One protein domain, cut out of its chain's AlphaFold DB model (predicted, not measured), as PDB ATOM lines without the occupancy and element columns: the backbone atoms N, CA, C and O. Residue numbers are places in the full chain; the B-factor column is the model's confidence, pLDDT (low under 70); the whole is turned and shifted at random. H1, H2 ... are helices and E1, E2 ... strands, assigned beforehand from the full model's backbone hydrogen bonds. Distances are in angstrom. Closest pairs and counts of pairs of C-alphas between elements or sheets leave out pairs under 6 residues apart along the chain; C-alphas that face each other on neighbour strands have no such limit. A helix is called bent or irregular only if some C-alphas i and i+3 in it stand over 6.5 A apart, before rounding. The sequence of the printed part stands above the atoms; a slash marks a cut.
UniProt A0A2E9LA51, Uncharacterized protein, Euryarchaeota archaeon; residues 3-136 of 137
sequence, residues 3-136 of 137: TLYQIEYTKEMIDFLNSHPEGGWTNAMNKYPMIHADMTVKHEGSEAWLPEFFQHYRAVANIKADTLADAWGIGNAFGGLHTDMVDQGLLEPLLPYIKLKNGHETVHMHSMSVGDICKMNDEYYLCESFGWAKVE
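This is residues 3 to 136 of the 137 residues of an uncharacterized protein of Euryarchaeota archaeon (UniProt A0A2E9LA51). A strongly twisted antiparallel sheet of six strands forms a wall, with H3 over one face and H5 and H6 over the other; H1 and H2 lie off the sheet, beyond H3. A long loop between E3 and E4, residues 94 to 116, reaches up to 23 A from the mean of the C-alphas. The printed part has 134 residues, with six named helices and six named strands in the order E1 H1 H2 H3 H4 E2 H5 H6 E3 E4 E5 E6, and its class is mixed. It is compact, with a radius of gyration of the C-alphas of 15.5 A and spans of 46 by 40 by 23 A.

In sheet order the strands are E3, residues 91 to 93; E2, residues 58 to 63, 14.5 A long; E1, residues 3 to 6; E4, residues 117 to 120; E5, residues 123 to 127, 13.0 A long; and E6, residues 132 to 135. E1 begins at C-alpha 3 (330.118, 498.726, 379.387), and E6 ends at C-alpha 135 (334.642, 495.749, 392.923). The helices are H1, residues 11 to 17; H2, residues 25 to 31; H3, residues 33 to 48, 14.2 A long; H4, residues 51 to 56; H5, residues 68 to 75; and H6, residues 82 to 87. H3 has a kink of 83 degrees near residue 42 and is irregular, with C-alphas 43 and 46 9.6 A apart.

E3 and E6 are the edge strands. N 62 and O 92 of E2 and E3 are 2.8 A apart, N 4 and O 61 of E1 and E2 2.9 A, and N 5 and O 117 of E1 and E4 2.7 A. E4, E5 and E6 form a meander, each strand the antiparallel neighbour of the one before, and two hairpins; N 118 and O 125 are 2.8 A apart, as are N 126 and O 133. The sheet and its helices make three layers, helices on both faces: H3 on one, H5 and H6 on the other. H3 runs across the strands at a height over the sheet of 10.6 A. H5 and H6 only just touch, with 3 pairs of C-alphas within 8 A, the closest Ile 74 and Met 85 at 6.8 A, about perpendicular at 90 degrees. H4 only grazes the sheet; with H3 it forms a helical hairpin, closest at the C-alphas of Ala 37 and Phe 53, 5.6 A. H2 touches H3 only at the corner, and H1 touches H2 at a steep tilt of 61 degrees, closest at the C-alphas of Leu 17 and Ala 28, 5.5 A. Every O i to N i+4 pair is within hydrogen-bond range in H1, H2, H5 and H6, against 9 of 12 in H3 and 0 of 2 in H4, where 3 of 3 O i to N i+3 pairs are.

The C-alphas of Pro 21 and Asp 66, the two farthest apart, are 47.0 A apart. The printed part has no cut. The link E3 to E4 is long, with 23 residues, in which residues 98 to 99 pair antiparallel with 105 to 106. Mean pLDDT of the printed part is 96.1, and no printed residue is under 70.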
ATOM      1  N   THR A   3     330.053 497.259 379.379       98.75
ATOM      2  CA  THR A   3     330.118 498.726 379.387       98.75
ATOM      3  C   THR A   3     331.424 499.165 380.029       98.75
ATOM      4  O   THR A   3     331.708 498.784 381.164       98.75
ATOM      5  N   LEU A   4     332.212 499.960 379.310       98.69
ATOM      6  CA  LEU A   4     333.461 500.538 379.789       98.69
ATOM      7  C   LEU A   4     333.192 501.883 380.466       98.69
ATOM      8  O   LEU A   4     332.489 502.738 379.922       98.69
ATOM      9  N   TYR A   5     333.794 502.059 381.634       98.69
ATOM     10  CA  TYR A   5     333.757 503.251 382.456       98.69
ATOM     11  C   TYR A   5     335.172 503.801 382.637       98.69
ATOM     12  O   TYR A   5     336.074 503.059 383.026       98.69
ATOM     13  N   GLN A   6     335.347 505.100 382.397       98.31
ATOM     14  CA  GLN A   6     336.641 505.783 382.480       98.31
ATOM     15  C   GLN A   6     336.521 507.095 383.258       98.31
ATOM     16  O   GLN A   6     335.442 507.697 383.322       98.31
ATOM     17  N   ILE A   7     337.633 507.537 383.849       97.06
ATOM     18  CA  ILE A   7     337.765 508.882 384.415       97.06
ATOM     19  C   ILE A   7     338.339 509.808 383.342       97.06
ATOM     20  O   ILE A   7     339.421 509.576 382.809       97.06
ATOM     21  N   GLU A   8     337.638 510.908 383.073       92.19
ATOM     22  CA  GLU A   8     338.065 511.919 382.106       92.19
ATOM     23  C   GLU A   8     338.417 513.228 382.801       92.19
ATOM     24  O   GLU A   8     337.584 513.859 383.458       92.19
ATOM     25  N   TYR A   9     339.652 513.681 382.611       93.75
ATOM     26  CA  TYR A   9     340.081 514.958 383.160       93.75
ATOM     27  C   TYR A   9     339.545 516.116 382.327       93.75
ATOM     28  O   TYR A   9     339.635 516.138 381.098       93.75
ATOM     29  N   THR A  10     339.042 517.139 383.011       93.00
ATOM     30  CA  THR A  10     338.658 518.382 382.346       93.00
ATOM     31  C   THR A  10     339.894 519.148 381.877       93.00
ATOM     32  O   THR A  10     341.002 518.976 382.391       93.00
ATOM     33  N   LYS A  11     339.705 520.078 380.934       93.12
ATOM     34  CA  LYS A  11     340.785 520.981 380.520       93.12
ATOM     35  C   LYS A  11     341.371 521.753 381.710       93.12
ATOM     36  O   LYS A  11     342.580 521.896 381.787       93.12
ATOM     37  N   GLU A  12     340.533 522.212 382.640       96.50
ATOM     38  CA  GLU A  12     340.983 522.923 383.843       96.50
ATOM     39  C   GLU A  12     341.898 522.048 384.711       96.50
ATOM     40  O   GLU A  12     342.956 522.499 385.144       96.50
ATOM     41  N   MET A  13     341.515 520.788 384.924       97.12
ATOM     42  CA  MET A  13     342.318 519.817 385.669       97.12
ATOM     43  C   MET A  13     343.671 519.580 384.996       97.12
ATOM     44  O   MET A  13     344.699 519.599 385.668       97.12
ATOM     45  N   ILE A  14     343.679 519.411 383.671       96.00
ATOM     46  CA  ILE A  14     344.904 519.222 382.881       96.00
ATOM     47  C   ILE A  14     345.780 520.481 382.914       96.00
ATOM     48  O   ILE A  14     346.997 520.377 383.058       96.00
ATOM     49  N   ASP A  15     345.186 521.668 382.786       97.62
ATOM     50  CA  ASP A  15     345.909 522.940 382.844       97.62
ATOM     51  C   ASP A  15     346.541 523.144 384.230       97.62
ATOM     52  O   ASP A  15     347.701 523.538 384.310       97.62
ATOM     53  N   PHE A  16     345.814 522.834 385.312       98.06
ATOM     54  CA  PHE A  16     346.343 522.894 386.677       98.06
ATOM     55  C   PHE A  16     347.443 521.857 386.903       98.06
ATOM     56  O   PHE A  16     348.497 522.192 387.428       98.06
ATOM     57  N   LEU A  17     347.234 520.605 386.485       97.38
ATOM     58  CA  LEU A  17     348.241 519.550 386.598       97.38
ATOM     59  C   LEU A  17     349.562 519.964 385.933       97.38
ATOM     60  O   LEU A  17     350.632 519.711 386.486       97.38
ATOM     61  N   ASN A  18     349.482 520.628 384.780       97.44
ATOM     62  CA  ASN A  18     350.639 521.085 384.013       97.44
ATOM     63  C   ASN A  18     351.146 522.487 384.407       97.44
ATOM     64  O   ASN A  18     352.105 522.965 383.794       97.44
ATOM     65  N   SER A  19     350.532 523.170 385.381       97.12
ATOM     66  CA  SER A  19     350.983 524.501 385.801       97.12
ATOM     67  C   SER A  19     352.225 524.423 386.689       97.12
ATOM     68  O   SER A  19     352.482 523.426 387.366       97.12
ATOM     69  N   HIS A  20     353.019 525.493 386.701       92.69
ATOM     70  CA  HIS A  20     354.223 525.582 387.521       92.69
ATOM     71  C   HIS A  20     354.321 526.968 388.177       92.69
ATOM     72  O   HIS A  20     354.163 527.958 387.460       92.69
ATOM     73  N   PRO A  21     354.652 527.055 389.483       93.38
ATOM     74  CA  PRO A  21     355.012 525.956 390.392       93.38
ATOM     75  C   PRO A  21     353.827 525.248 391.074       93.38
ATOM     76  O   PRO A  21     354.052 524.276 391.791       93.38
ATOM     77  N   GLU A  22     352.586 525.714 390.898       94.75
ATOM     78  CA  GLU A  22     351.441 525.281 391.719       94.75
ATOM     79  C   GLU A  22     350.890 523.890 391.369       94.75
ATOM     80  O   GLU A  22     350.224 523.273 392.200       94.75
ATOM     81  N   GLY A  23     351.146 523.409 390.153       96.25
ATOM     82  CA  GLY A  23     350.630 522.145 389.640       96.25
ATOM     83  C   GLY A  23     351.417 520.918 390.098       96.25
ATOM     84  O   GLY A  23     351.964 520.866 391.202       96.25
ATOM     85  N   GLY A  24     351.469 519.906 389.232       97.06
ATOM     86  CA  GLY A  24     352.061 518.599 389.509       97.06
ATOM     87  C   GLY A  24     351.087 517.612 390.158       97.06
ATOM     88  O   GLY A  24     350.091 517.994 390.773       97.06
ATOM     89  N   TRP A  25     351.387 516.319 390.013       95.69
ATOM     90  CA  TRP A  25     350.497 515.225 390.419       95.69
ATOM     91  C   TRP A  25     350.074 515.304 391.885       95.69
ATOM     92  O   TRP A  25     348.884 515.244 392.173       95.69
ATOM     93  N   THR A  26     351.015 515.530 392.805       95.75
ATOM     94  CA  THR A  26     350.718 515.636 394.244       95.75
ATOM     95  C   THR A  26     349.705 516.738 394.544       95.75
ATOM     96  O   THR A  26     348.717 516.503 395.237       95.75
ATOM     97  N   ASN A  27     349.904 517.935 393.989       97.75
ATOM     98  CA  ASN A  27     348.994 519.056 394.221       97.75
ATOM     99  C   ASN A  27     347.646 518.842 393.522       97.75
ATOM    100  O   ASN A  27     346.605 519.201 394.070       97.75
ATOM    101  N   ALA A  28     347.648 518.233 392.334       97.75
ATOM    102  CA  ALA A  28     346.438 517.918 391.585       97.75
ATOM    103  C   ALA A  28     345.558 516.896 392.318       97.75
ATOM    104  O   ALA A  28     344.356 517.123 392.430       97.75
ATOM    105  N   MET A  29     346.147 515.840 392.889       97.00
ATOM    106  CA  MET A  29     345.427 514.869 393.724       97.00
ATOM    107  C   MET A  29     344.833 515.529 394.974       97.00
ATOM    108  O   MET A  29     343.668 515.309 395.285       97.00
ATOM    109  N   ASN A  30     345.587 516.400 395.652       97.19
ATOM    110  CA  ASN A  30     345.080 517.119 396.829       97.19
ATOM    111  C   ASN A  30     343.906 518.053 396.496       97.19
ATOM    112  O   ASN A  30     343.041 518.292 397.337       97.19
ATOM    113  N   LYS A  31     343.893 518.621 395.286       97.75
ATOM    114  CA  LYS A  31     342.886 519.596 394.857       97.75
ATOM    115  C   LYS A  31     341.642 518.948 394.249       97.75
ATOM    116  O   LYS A  31     340.540 519.448 394.462       97.75
ATOM    117  N   TYR A  32     341.807 517.884 393.466       97.94
ATOM    118  CA  TYR A  32     340.737 517.288 392.671       97.94
ATOM    119  C   TYR A  32     340.499 515.828 393.090       97.94
ATOM    120  O   TYR A  32     341.288 514.959 392.712       97.94
ATOM    121  N   PRO A  33     339.378 515.526 393.780       96.88
ATOM    122  CA  PRO A  33     339.036 514.162 394.205       96.88
ATOM    123  C   PRO A  33     339.029 513.134 393.066       96.88
ATOM    124  O   PRO A  33     339.431 511.996 393.260       96.88
ATOM    125  N   MET A  34     338.652 513.559 391.859       96.69
ATOM    126  CA  MET A  34     338.683 512.732 390.650       96.69
ATOM    127  C   MET A  34     340.099 512.281 390.262       96.69
ATOM    128  O   MET A  34     340.290 511.127 389.896       96.69
ATOM    129  N   ILE A  35     341.093 513.175 390.346       97.38
ATOM    130  CA  ILE A  35     342.493 512.834 390.043       97.38
ATOM    131  C   ILE A  35     343.059 511.957 391.157       97.38
ATOM    132  O   ILE A  35     343.796 511.022 390.876       97.38
ATOM    133  N   HIS A  36     342.695 512.235 392.413       97.56
ATOM    134  CA  HIS A  36     343.047 511.363 393.529       97.56
ATOM    135  C   HIS A  36     342.519 509.941 393.311       97.56
ATOM    136  O   HIS A  36     343.315 509.013 393.305       97.56
ATOM    137  N   ALA A  37     341.219 509.778 393.044       97.19
ATOM    138  CA  ALA A  37     340.611 508.475 392.776       97.19
ATOM    139  C   ALA A  37     341.332 507.723 391.647       97.19
ATOM    140  O   ALA A  37     341.763 506.592 391.849       97.19
ATOM    141  N   ASP A  38     341.522 508.379 390.496       96.75
ATOM    142  CA  ASP A  38     342.192 507.800 389.327       96.75
ATOM    143  C   ASP A  38     343.631 507.359 389.627       96.75
ATOM    144  O   ASP A  38     344.054 506.259 389.274       96.75
ATOM    145  N   MET A  39     344.400 508.207 390.310       96.56
ATOM    146  CA  MET A  39     345.797 507.913 390.610       96.56
ATOM    147  C   MET A  39     345.939 506.828 391.672       96.56
ATOM    148  O   MET A  39     346.810 505.973 391.520       96.56
ATOM    149  N   THR A  40     345.080 506.814 392.690       96.56
ATOM    150  CA  THR A  40     345.062 505.770 393.718       96.56
ATOM    151  C   THR A  40     344.864 504.394 393.084       96.56
ATOM    152  O   THR A  40     345.713 503.518 393.239       96.56
ATOM    153  N   VAL A  41     343.819 504.217 392.269       96.56
ATOM    154  CA  VAL A  41     343.536 502.911 391.644       96.56
ATOM    155  C   VAL A  41     344.579 502.519 390.596       96.56
ATOM    156  O   VAL A  41     344.855 501.337 390.415       96.56
ATOM    157  N   LYS A  42     345.215 503.484 389.919       95.31
ATOM    158  CA  LYS A  42     346.294 503.205 388.957       95.31
ATOM    159  C   LYS A  42     347.579 502.701 389.609       95.31
ATOM    160  O   LYS A  42     348.313 501.952 388.970       95.31
ATOM    161  N   HIS A  43     347.877 503.136 390.835       94.88
ATOM    162  CA  HIS A  43     349.110 502.761 391.539       94.88
ATOM    163  C   HIS A  43     348.927 501.547 392.445       94.88
ATOM    164  O   HIS A  43     349.854 500.751 392.576       94.88
ATOM    165  N   GLU A  44     347.755 501.417 393.062       95.62
ATOM    166  CA  GLU A  44     347.492 500.435 394.120       95.62
ATOM    167  C   GLU A  44     346.415 499.408 393.727       95.62
ATOM    168  O   GLU A  44     346.169 498.457 394.465       95.62
ATOM    169  N   GLY A  45     345.793 499.559 392.554       95.81
ATOM    170  CA  GLY A  45     344.780 498.632 392.058       95.81
ATOM    171  C   GLY A  45     343.525 498.606 392.931       95.81
ATOM    172  O   GLY A  45     343.139 499.598 393.558       95.81
ATOM    173  N   SER A  46     342.877 497.449 392.969       96.81
ATOM    174  CA  SER A  46     341.653 497.206 393.736       96.81
ATOM    175  C   SER A  46     341.858 497.186 395.246       96.81
ATOM    176  O   SER A  46     340.887 497.375 395.974       96.81
ATOM    177  N   GLU A  47     343.088 497.017 395.740       96.50
ATOM    178  CA  GLU A  47     343.367 497.062 397.182       96.50
ATOM    179  C   GLU A  47     343.078 498.444 397.782       96.50
ATOM    180  O   GLU A  47     342.684 498.543 398.944       96.50
ATOM    181  N   ALA A  48     343.211 499.499 396.975       96.62
ATOM    182  CA  ALA A  48     342.889 500.870 397.357       96.62
ATOM    183  C   ALA A  48     341.541 501.356 396.794       96.62
ATOM    184  O   ALA A  48     341.235 502.551 396.864       96.62
ATOM    185  N   TRP A  49     340.732 500.459 396.219       97.62
ATOM    186  CA  TRP A  49     339.419 500.816 395.694       97.62
ATOM    187  C   TRP A  49     338.466 501.227 396.817       97.62
ATOM    188  O   TRP A  49     338.297 500.520 397.810       97.62
ATOM    189  N   LEU A  50     337.777 502.344 396.595       97.88
ATOM    190  CA  LEU A  50     336.677 502.808 397.424       97.88
ATOM    191  C   LEU A  50     335.434 502.985 396.536       97.88
ATOM    192  O   LEU A  50     335.548 503.659 395.508       97.88
ATOM    193  N   PRO A  51     334.253 502.434 396.888       97.81
ATOM    194  CA  PRO A  51     333.048 502.543 396.057       97.81
ATOM    195  C   PRO A  51     332.685 503.986 395.684       97.81
ATOM    196  O   PRO A  51     332.259 504.259 394.562       97.81
ATOM    197  N   GLU A  52     332.942 504.952 396.572       97.62
ATOM    198  CA  GLU A  52     332.717 506.372 396.299       97.62
ATOM    199  C   GLU A  52     333.532 506.915 395.120       97.62
ATOM    200  O   GLU A  52     333.141 507.931 394.546       97.62
ATOM    201  N   PHE A  53     334.626 506.267 394.715       98.12
ATOM    202  CA  PHE A  53     335.370 506.661 393.520       98.12
ATOM    203  C   PHE A  53     334.535 506.509 392.254       98.12
ATOM    204  O   PHE A  53     334.721 507.290 391.318       98.12
ATOM    205  N   PHE A  54     333.564 505.589 392.233       98.19
ATOM    206  CA  PHE A  54     332.732 505.349 391.058       98.19
ATOM    207  C   PHE A  54     331.975 506.597 390.587       98.19
ATOM    208  O   PHE A  54     331.755 506.768 389.390       98.19
ATOM    209  N   GLN A  55     331.652 507.530 391.488       97.50
ATOM    210  CA  GLN A  55     330.980 508.787 391.133       97.50
ATOM    211  C   GLN A  55     331.773 509.652 390.131       97.50
ATOM    212  O   GLN A  55     331.215 510.559 389.512       97.50
ATOM    213  N   HIS A  56     333.082 509.415 390.004       97.56
ATOM    214  CA  HIS A  56     333.966 510.134 389.091       97.56
ATOM    215  C   HIS A  56     334.080 509.475 387.710       97.56
ATOM    216  O   HIS A  56     334.597 510.106 386.786       97.56
ATOM    217  N   TYR A  57     333.575 508.251 387.555       98.12
ATOM    218  CA  TYR A  57     333.610 507.510 386.303       98.12
ATOM    219  C   TYR A  57     332.427 507.857 385.403       98.12
ATOM    220  O   TYR A  57     331.329 508.196 385.852       98.12
ATOM    221  N   ARG A  58     332.639 507.718 384.096       97.75
ATOM    222  CA  ARG A  58     331.600 507.855 383.073       97.75
ATOM    223  C   ARG A  58     331.584 506.630 382.187       97.75
ATOM    224  O   ARG A  58     332.642 506.162 381.792       97.75
ATOM    225  N   ALA A  59     330.392 506.146 381.845       98.25
ATOM    226  CA  ALA A  59     330.249 505.143 380.799       98.25
ATOM    227  C   ALA A  59     330.630 505.774 379.450       98.25
ATOM    228  O   ALA A  59     329.984 506.732 379.022       98.25
ATOM    229  N   VAL A  60     331.669 505.251 378.801       98.31
ATOM    230  CA  VAL A  60     332.220 505.816 377.555       98.31
ATOM    231  C   VAL A  60     331.864 504.990 376.322       98.31
ATOM    232  O   VAL A  60     331.696 505.544 375.235       98.31
ATOM    233  N   ALA A  61     331.698 503.673 376.477       98.25
ATOM    234  CA  ALA A  61     331.392 502.772 375.373       98.25
ATOM    235  C   ALA A  61     330.710 501.480 375.843       98.25
ATOM    236  O   ALA A  61     331.005 500.961 376.920       98.25
ATOM    237  N   ASN A  62     329.858 500.921 374.987       98.62
ATOM    238  CA  ASN A  62     329.456 499.522 375.040       98.62
ATOM    239  C   ASN A  62     330.340 498.710 374.090       98.62
ATOM    240  O   ASN A  62     330.523 499.058 372.926       98.62
ATOM    241  N   ILE A  63     330.862 497.593 374.579       98.38
ATOM    242  CA  ILE A  63     331.744 496.699 373.837       98.38
ATOM    243  C   ILE A  63     331.032 495.361 373.647       98.38
ATOM    244  O   ILE A  63     330.543 494.730 374.597       98.38
ATOM    245  N   LYS A  64     330.943 494.915 372.393       97.94
ATOM    246  CA  LYS A  64     330.324 493.644 372.023       97.94
ATOM    247  C   LYS A  64     331.313 492.501 372.248       97.94
ATOM    248  O   LYS A  64     331.960 492.023 371.326       97.94
ATOM    249  N   ALA A  65     331.396 492.080 373.502       97.31
ATOM    250  CA  ALA A  65     332.234 490.987 373.965       97.31
ATOM    251  C   ALA A  65     331.490 490.113 374.986       97.31
ATOM    252  O   ALA A  65     330.563 490.588 375.665       97.31
ATOM    253  N   ASP A  66     331.934 488.858 375.078       96.50
ATOM    254  CA  ASP A  66     331.455 487.860 376.043       96.50
ATOM    255  C   ASP A  66     332.382 487.744 377.259       96.50
ATOM    256  O   ASP A  66     331.953 487.312 378.327       96.50
ATOM    257  N   THR A  67     333.646 488.155 377.117       97.81
ATOM    258  CA  THR A  67     334.641 488.137 378.191       97.81
ATOM    259  C   THR A  67     335.317 489.496 378.350       97.81
ATOM    260  O   THR A  67     335.428 490.275 377.400       97.81
ATOM    261  N   LEU A  68     335.821 489.774 379.556       98.06
ATOM    262  CA  LEU A  68     336.601 490.985 379.831       98.06
ATOM    263  C   LEU A  68     337.904 491.035 379.011       98.06
ATOM    264  O   LEU A  68     338.346 492.111 378.623       98.06
ATOM    265  N   ALA A  69     338.503 489.881 378.696       96.31
ATOM    266  CA  ALA A  69     339.699 489.803 377.856       96.31
ATOM    267  C   ALA A  69     339.410 490.197 376.396       96.31
ATOM    268  O   ALA A  69     340.168 490.966 375.805       96.31
ATOM    269  N   ASP A  70     338.289 489.737 375.835       96.56
ATOM    270  CA  ASP A  70     337.863 490.145 374.490       96.56
ATOM    271  C   ASP A  70     337.512 491.638 374.457       96.56
ATOM    272  O   ASP A  70     337.900 492.352 373.530       96.56
ATOM    273  N   ALA A  71     336.832 492.131 375.502       97.62
ATOM    274  CA  ALA A  71     336.533 493.552 375.639       97.62
ATOM    275  C   ALA A  71     337.801 494.407 375.710       97.62
ATOM    276  O   ALA A  71     337.852 495.457 375.076       97.62
ATOM    277  N   TRP A  72     338.832 493.949 376.423       97.00
ATOM    278  CA  TRP A  72     340.134 494.615 376.479       97.00
ATOM    279  C   TRP A  72     340.808 494.693 375.114       97.00
ATOM    280  O   TRP A  72     341.325 495.745 374.740       97.00
ATOM    281  N   GLY A  73     340.759 493.607 374.341       96.12
ATOM    282  CA  GLY A  73     341.287 493.583 372.982       96.12
ATOM    283  C   GLY A  73     340.611 494.613 372.070       96.12
ATOM    284  O   GLY A  73     341.294 495.417 371.430       96.12
ATOM    285  N   ILE A  74     339.272 494.653 372.080       96.69
ATOM    286  CA  ILE A  74     338.474 495.620 371.303       96.69
ATOM    287  C   ILE A  74     338.689 497.053 371.813       96.69
ATOM    288  O   ILE A  74     338.899 497.970 371.021       96.69
ATOM    289  N   GLY A  75     338.675 497.259 373.132       96.00
ATOM    290  CA  GLY A  75     338.878 498.557 373.786       96.00
ATOM    291  C   GLY A  75     340.282 499.133 373.588       96.00
ATOM    292  O   GLY A  75     340.484 500.332 373.757       96.00
ATOM    293  N   ASN A  76     341.238 498.307 373.164       96.00
ATOM    294  CA  ASN A  76     342.579 498.710 372.736       96.00
ATOM    295  C   ASN A  76     342.790 498.569 371.221       96.00
ATOM    296  O   ASN A  76     343.921 498.590 370.732       96.00
ATOM    297  N   ALA A  77     341.679 498.445 370.488       88.44
ATOM    298  CA  ALA A  77     341.575 498.427 369.038       88.44
ATOM    299  C   ALA A  77     342.431 497.363 368.327       88.44
ATOM    300  O   ALA A  77     342.676 497.500 367.134       88.44
ATOM    301  N   PHE A  78     342.911 496.320 369.018       83.12
ATOM    302  CA  PHE A  78     343.816 495.296 368.466       83.12
ATOM    303  C   PHE A  78     344.980 495.852 367.604       83.12
ATOM    304  O   PHE A  78     345.434 495.199 366.666       83.12
ATOM    305  N   GLY A  79     345.472 497.062 367.904       76.19
ATOM    306  CA  GLY A  79     346.513 497.739 367.112       76.19
ATOM    307  C   GLY A  79     346.021 498.586 365.924       76.19
ATOM    308  O   GLY A  79     346.852 499.087 365.169       76.19
ATOM    309  N   GLY A  80     344.707 498.754 365.757       87.25
ATOM    310  CA  GLY A  80     344.045 499.694 364.843       87.25
ATOM    311  C   GLY A  80     343.461 500.920 365.562       87.25
ATOM    312  O   GLY A  80     343.949 501.323 366.620       87.25
ATOM    313  N   LEU A  81     342.412 501.522 364.990       92.00
ATOM    314  CA  LEU A  81     341.692 502.659 365.580       92.00
ATOM    315  C   LEU A  81     340.366 502.216 366.210       92.00
ATOM    316  O   LEU A  81     339.709 501.294 365.729       92.00
ATOM    317  N   HIS A  82     339.899 502.920 367.249       95.38
ATOM    318  CA  HIS A  82     338.564 502.661 367.815       95.38
ATOM    319  C   HIS A  82     337.447 502.850 366.788       95.38
ATOM    320  O   HIS A  82     336.456 502.132 366.836       95.38
ATOM    321  N   THR A  83     337.617 503.763 365.830       94.69
ATOM    322  CA  THR A  83     336.672 503.955 364.720       94.69
ATOM    323  C   THR A  83     336.505 502.691 363.883       94.69
ATOM    324  O   THR A  83     335.382 502.355 363.531       94.69
ATOM    325  N   ASP A  84     337.578 501.926 363.666       94.75
ATOM    326  CA  ASP A  84     337.510 500.665 362.921       94.75
ATOM    327  C   ASP A  84     336.658 499.630 363.672       94.75
ATOM    328  O   ASP A  84     335.973 498.812 363.057       94.75
ATOM    329  N   MET A  85     336.690 499.658 365.010       96.44
ATOM    330  CA  MET A  85     335.866 498.791 365.860       96.44
ATOM    331  C   MET A  85     334.393 499.216 365.840       96.44
ATOM    332  O   MET A  85     333.510 498.357 365.903       96.44
ATOM    333  N   VAL A  86     334.125 500.521 365.723       96.56
ATOM    334  CA  VAL A  86     332.764 501.042 365.526       96.56
ATOM    335  C   VAL A  86     332.212 500.600 364.174       96.56
ATOM    336  O   VAL A  86     331.117 500.044 364.124       96.56
ATOM    337  N   ASP A  87     332.984 500.758 363.098       95.81
ATOM    338  CA  ASP A  87     332.574 500.374 361.741       95.81
ATOM    339  C   ASP A  87     332.277 498.867 361.628       95.81
ATOM    340  O   ASP A  87     331.407 498.444 360.866       95.81
ATOM    341  N   GLN A  88     332.958 498.047 362.435       95.56
ATOM    342  CA  GLN A  88     332.723 496.603 362.543       95.56
ATOM    343  C   GLN A  88     331.557 496.225 363.478       95.56
ATOM    344  O   GLN A  88     331.221 495.044 363.596       95.56
ATOM    345  N   GLY A  89     330.932 497.190 364.158       96.56
ATOM    346  CA  GLY A  89     329.853 496.951 365.121       96.56
ATOM    347  C   GLY A  89     330.305 496.235 366.399       96.56
ATOM    348  O   GLY A  89     329.497 495.567 367.053       96.56
ATOM    349  N   LEU A  90     331.595 496.331 366.736       97.12
ATOM    350  CA  LEU A  90     332.189 495.762 367.950       97.12
ATOM    351  C   LEU A  90     332.197 496.758 369.114       97.12
ATOM    352  O   LEU A  90     332.212 496.343 370.273       97.12
ATOM    353  N   LEU A  91     332.171 498.055 368.804       97.31
ATOM    354  CA  LEU A  91     332.205 499.143 369.771       97.31
ATOM    355  C   LEU A  91     331.088 500.148 369.481       97.31
ATOM    356  O   LEU A  91     330.936 500.616 368.358       97.31
ATOM    357  N   GLU A  92     330.315 500.489 370.500       98.06
ATOM    358  CA  GLU A  92     329.271 501.510 370.455       98.06
ATOM    359  C   GLU A  92     329.671 502.655 371.401       98.06
ATOM    360  O   GLU A  92     329.691 502.459 372.619       98.06
ATOM    361  N   PRO A  93     330.004 503.848 370.879       97.69
ATOM    362  CA  PRO A  93     330.302 505.013 371.705       97.69
ATOM    363  C   PRO A  93     329.068 505.480 372.484       97.69
ATOM    364  O   PRO A  93     327.995 505.649 371.908       97.69
ATOM    365  N   LEU A  94     329.230 505.746 373.780       97.88
ATOM    366  CA  LEU A  94     328.171 506.294 374.643       97.88
ATOM    367  C   LEU A  94     328.296 507.804 374.855       97.88
ATOM    368  O   LEU A  94     327.374 508.448 375.357       97.88
ATOM    369  N   LEU A  95     329.428 508.373 374.451       96.50
ATOM    370  CA  LEU A  95     329.692 509.803 374.470       96.50
ATOM    371  C   LEU A  95     329.802 510.352 373.038       96.50
ATOM    372  O   LEU A  95     330.192 509.622 372.121       96.50
ATOM    373  N   PRO A  96     329.486 511.644 372.820       96.19
ATOM    374  CA  PRO A  96     329.676 512.282 371.524       96.19
ATOM    375  C   PRO A  96     331.139 512.248 371.092       96.19
ATOM    376  O   PRO A  96     332.025 512.481 371.914       96.19
ATOM    377  N   TYR A  97     331.373 512.041 369.796       96.06
ATOM    378  CA  TYR A  97     332.706 512.071 369.199       96.06
ATOM    379  C   TYR A  97     333.418 513.390 369.507       96.06
ATOM    380  O   TYR A  97     332.813 514.468 369.526       96.06
ATOM    381  N   ILE A  98     334.731 513.312 369.711       93.62
ATOM    382  CA  ILE A  98     335.571 514.490 369.910       93.62
ATOM    383  C   ILE A  98     336.105 514.935 368.560       93.62
ATOM    384  O   ILE A  98     336.750 514.161 367.852       93.62
ATOM    385  N   LYS A  99     335.932 516.219 368.252       94.44
ATOM    386  CA  LYS A  99     336.627 516.859 367.139       94.44
ATOM    387  C   LYS A  99     338.008 517.339 367.576       94.44
ATOM    388  O   LYS A  99     338.146 518.227 368.418       94.44
ATOM    389  N   LEU A 100     339.038 516.764 366.975       90.38
ATOM    390  CA  LEU A 100     340.431 517.115 367.199       90.38
ATOM    391  C   LEU A 100     340.787 518.439 366.508       90.38
ATOM    392  O   LEU A 100     340.124 518.895 365.575       90.38
ATOM    393  N   LYS A 101     341.900 519.054 366.933       91.06
ATOM    394  CA  LYS A 101     342.386 520.332 366.373       91.06
ATOM    395  C   LYS A 101     342.677 520.275 364.869       91.06
ATOM    396  O   LYS A 101     342.588 521.298 364.202       91.06
ATOM    397  N   ASN A 102     343.027 519.102 364.344       92.88
ATOM    398  CA  ASN A 102     343.263 518.875 362.914       92.88
ATOM    399  C   ASN A 102     341.967 518.625 362.114       92.88
ATOM    400  O   ASN A 102     342.035 518.372 360.917       92.88
ATOM    401  N   GLY A 103     340.798 518.688 362.758       93.69
ATOM    402  CA  GLY A 103     339.494 518.498 362.129       93.69
ATOM    403  C   GLY A 103     339.008 517.050 362.067       93.69
ATOM    404  O   GLY A 103     337.854 516.856 361.698       93.69
ATOM    405  N   HIS A 104     339.831 516.065 362.444       92.38
ATOM    406  CA  HIS A 104     339.405 514.668 362.542       92.38
ATOM    407  C   HIS A 104     338.482 514.458 363.742       92.38
ATOM    408  O   HIS A 104     338.629 515.125 364.767       92.38
ATOM    409  N   GLU A 105     337.566 513.506 363.626       94.19
ATOM    410  CA  GLU A 105     336.724 513.059 364.732       94.19
ATOM    411  C   GLU A 105     337.233 511.718 365.256       94.19
ATOM    412  O   GLU A 105     337.706 510.878 364.493       94.19
ATOM    413  N   THR A 106     337.166 511.532 366.568       93.50
ATOM    414  CA  THR A 106     337.530 510.278 367.232       93.50
ATOM    415  C   THR A 106     336.480 509.906 368.262       93.50
ATOM    416  O   THR A 106     335.763 510.771 368.778       93.50
ATOM    417  N   VAL A 107     336.412 508.616 368.583       95.31
ATOM    418  CA  VAL A 107     335.615 508.119 369.703       95.31
ATOM    419  C   VAL A 107     336.087 508.798 370.990       95.31
ATOM    420  O   VAL A 107     337.288 508.958 371.213       95.31
ATOM    421  N   HIS A 108     335.133 509.221 371.817       95.62
ATOM    422  CA  HIS A 108     335.386 509.840 373.116       95.62
ATOM    423  C   HIS A 108     335.593 508.761 374.176       95.62
ATOM    424  O   HIS A 108     334.732 508.492 375.005       95.62
ATOM    425  N   MET A 109     336.727 508.088 374.058       94.62
ATOM    426  CA  MET A 109     337.249 507.128 375.017       94.62
ATOM    427  C   MET A 109     338.764 507.070 374.841       94.62
ATOM    428  O   MET A 109     339.290 507.437 373.785       94.62
ATOM    429  N   HIS A 110     339.470 506.558 375.839       92.81
ATOM    430  CA  HIS A 110     340.860 506.147 375.675       92.81
ATOM    431  C   HIS A 110     340.987 504.622 375.696       92.81
ATOM    432  O   HIS A 110     340.029 503.895 375.954       92.81
ATOM    433  N   SER A 111     342.195 504.138 375.409       94.50
ATOM    434  CA  SER A 111     342.582 502.742 375.617       94.50
ATOM    435  C   SER A 111     342.159 502.247 376.998       94.50
ATOM    436  O   SER A 111     342.396 502.936 377.990       94.50
ATOM    437  N   MET A 112     341.558 501.061 377.047       96.62
ATOM    438  CA  MET A 112     341.176 500.400 378.292       96.62
ATOM    439  C   MET A 112     342.437 499.981 379.060       96.62
ATOM    440  O   MET A 112     343.223 499.164 378.563       96.62
ATOM    441  N   SER A 113     342.641 500.541 380.250       95.69
ATOM    442  CA  SER A 113     343.874 500.387 381.033       95.69
ATOM    443  C   SER A 113     343.605 500.234 382.534       95.69
ATOM    444  O   SER A 113     342.463 500.303 382.981       95.69
ATOM    445  N   VAL A 114     344.675 500.035 383.313       97.19
ATOM    446  CA  VAL A 114     344.627 499.937 384.780       97.19
ATOM    447  C   VAL A 114     343.845 501.112 385.363       97.19
ATOM    448  O   VAL A 114     344.101 502.266 385.010       97.19
ATOM    449  N   GLY A 115     342.903 500.803 386.251       97.25
ATOM    450  CA  GLY A 115     342.016 501.784 386.871       97.25
ATOM    451  C   GLY A 115     340.686 501.996 386.144       97.25
ATOM    452  O   GLY A 115     339.768 502.547 386.748       97.25
ATOM    453  N   ASP A 116     340.530 501.533 384.899       98.19
ATOM    454  CA  ASP A 116     339.237 501.554 384.208       98.19
ATOM    455  C   ASP A 116     338.301 500.470 384.752       98.19
ATOM    456  O   ASP A 116     338.744 499.419 385.222       98.19
ATOM    457  N   ILE A 117     336.990 500.698 384.652       98.56
ATOM    458  CA  ILE A 117     335.977 499.767 385.157       98.56
ATOM    459  C   ILE A 117     335.159 499.207 383.999       98.56
ATOM    460  O   ILE A 117     334.676 499.934 383.137       98.56
ATOM    461  N   CYS A 118     334.948 497.898 383.999       98.69
ATOM    462  CA  CYS A 118     334.029 497.222 383.098       98.69
ATOM    463  C   CYS A 118     332.808 496.727 383.869       98.69
ATOM    464  O   CYS A 118     332.944 496.016 384.864       98.69
ATOM    465  N   LYS A 119     331.606 497.042 383.383       98.69
ATOM    466  CA  LYS A 119     330.366 496.410 383.841       98.69
ATOM    467  C   LYS A 119     330.028 495.228 382.937       98.69
ATOM    468  O   LYS A 119     329.891 495.399 381.725       98.69
ATOM    469  N   MET A 120     329.826 494.053 383.526       98.12
ATOM    470  CA  MET A 120     329.390 492.839 382.832       98.12
ATOM    471  C   MET A 120     328.263 492.170 383.628       98.12
ATOM    472  O   MET A 120     328.436 491.861 384.802       98.12
ATOM    473  N   ASN A 121     327.111 491.953 382.984       91.25
ATOM    474  CA  ASN A 121     325.869 491.362 383.521       91.25
ATOM    475  C   ASN A 121     325.171 492.076 384.689       91.25
ATOM    476  O   ASN A 121     323.962 491.958 384.755       91.25
ATOM    477  N   ASP A 122     325.904 492.741 385.580       95.25
ATOM    478  CA  ASP A 122     325.494 493.602 386.714       95.25
ATOM    479  C   ASP A 122     326.619 493.725 387.756       95.25
ATOM    480  O   ASP A 122     326.477 494.400 388.770       95.25
ATOM    481  N   GLU A 123     327.771 493.120 387.480       98.19
ATOM    482  CA  GLU A 123     328.969 493.217 388.295       98.19
ATOM    483  C   GLU A 123     329.968 494.185 387.661       98.19
ATOM    484  O   GLU A 123     330.030 494.328 386.433       98.19
ATOM    485  N   TYR A 124     330.757 494.828 388.517       98.69
ATOM    486  CA  TYR A 124     331.783 495.785 388.134       98.69
ATOM    487  C   TYR A 124     333.162 495.181 388.364       98.69
ATOM    488  O   TYR A 124     333.419 494.545 389.388       98.69
ATOM    489  N   TYR A 125     334.040 495.380 387.389       98.69
ATOM    490  CA  TYR A 125     335.378 494.819 387.355       98.69
ATOM    491  C   TYR A 125     336.388 495.929 387.088       98.69
ATOM    492  O   TYR A 125     336.351 496.547 386.026       98.69
ATOM    493  N   LEU A 126     337.286 496.168 388.036       98.56
ATOM    494  CA  LEU A 126     338.422 497.064 387.875       98.56
ATOM    495  C   LEU A 126     339.505 496.361 387.048       98.56
ATOM    496  O   LEU A 126     339.847 495.204 387.315       98.56
ATOM    497  N   CYS A 127     340.033 497.052 386.040       98.19
ATOM    498  CA  CYS A 127     341.184 496.594 385.276       98.19
ATOM    499  C   CYS A 127     342.441 496.702 386.146       98.19
ATOM    500  O   CYS A 127     342.796 497.788 386.605       98.19
ATOM    501  N   GLU A 128     343.125 495.579 386.326       97.44
ATOM    502  CA  GLU A 128     344.377 495.484 387.076       97.44
ATOM    503  C   GLU A 128     345.578 495.486 386.131       97.44
ATOM    504  O   GLU A 128     345.438 495.333 384.914       97.44
ATOM    505  N   SER A 129     346.792 495.570 386.685       93.69
ATOM    506  CA  SER A 129     348.012 495.333 385.899       93.69
ATOM    507  C   SER A 129     348.017 493.944 385.246       93.69
ATOM    508  O   SER A 129     348.602 493.759 384.180       93.69
ATOM    509  N   PHE A 130     347.362 492.971 385.888       92.69
ATOM    510  CA  PHE A 130     347.152 491.625 385.367       92.69
ATOM    511  C   PHE A 130     345.731 491.148 385.672       92.69
ATOM    512  O   PHE A 130     345.429 490.723 386.784       92.69
ATOM    513  N   GLY A 131     344.872 491.155 384.655       95.81
ATOM    514  CA  GLY A 131     343.511 490.644 384.770       95.81
ATOM    515  C   GLY A 131     342.541 491.663 385.360       95.81
ATOM    516  O   GLY A 131     342.569 492.836 384.999       95.81
ATOM    517  N   TRP A 132     341.635 491.175 386.205       98.19
ATOM    518  CA  TRP A 132     340.437 491.898 386.621       98.19
ATOM    519  C   TRP A 132     340.104 491.595 388.073       98.19
ATOM    520  O   TRP A 132     340.108 490.428 388.473       98.19
ATOM    521  N   ALA A 133     339.743 492.627 388.826       98.19
ATOM    522  CA  ALA A 133     339.250 492.496 390.188       98.19
ATOM    523  C   ALA A 133     337.783 492.920 390.247       98.19
ATOM    524  O   ALA A 133     337.422 493.992 389.767       98.19
ATOM    525  N   LYS A 134     336.919 492.087 390.832       98.38
ATOM    526  CA  LYS A 134     335.529 492.481 391.090       98.38
ATOM    527  C   LYS A 134     335.507 493.543 392.193       98.38
ATOM    528  O   LYS A 134     336.135 493.343 393.229       98.38
ATOM    529  N   VAL A 135     334.760 494.623 391.985       98.12
ATOM    530  CA  VAL A 135     334.642 495.749 392.923       98.12
ATOM    531  C   VAL A 135     333.180 496.098 393.210       98.12
ATOM    532  O   VAL A 135     332.290 495.806 392.409       98.12
ATOM    533  N   GLU A 136     332.934 496.708 394.368       97.06
ATOM    534  CA  GLU A 136     331.630 497.271 394.737       97.06
ATOM    535  C   GLU A 136     331.518 498.727 394.275       97.06
ATOM    536  O   GLU A 136     332.507 499.457 394.279       97.06
TER     537      GLU A 136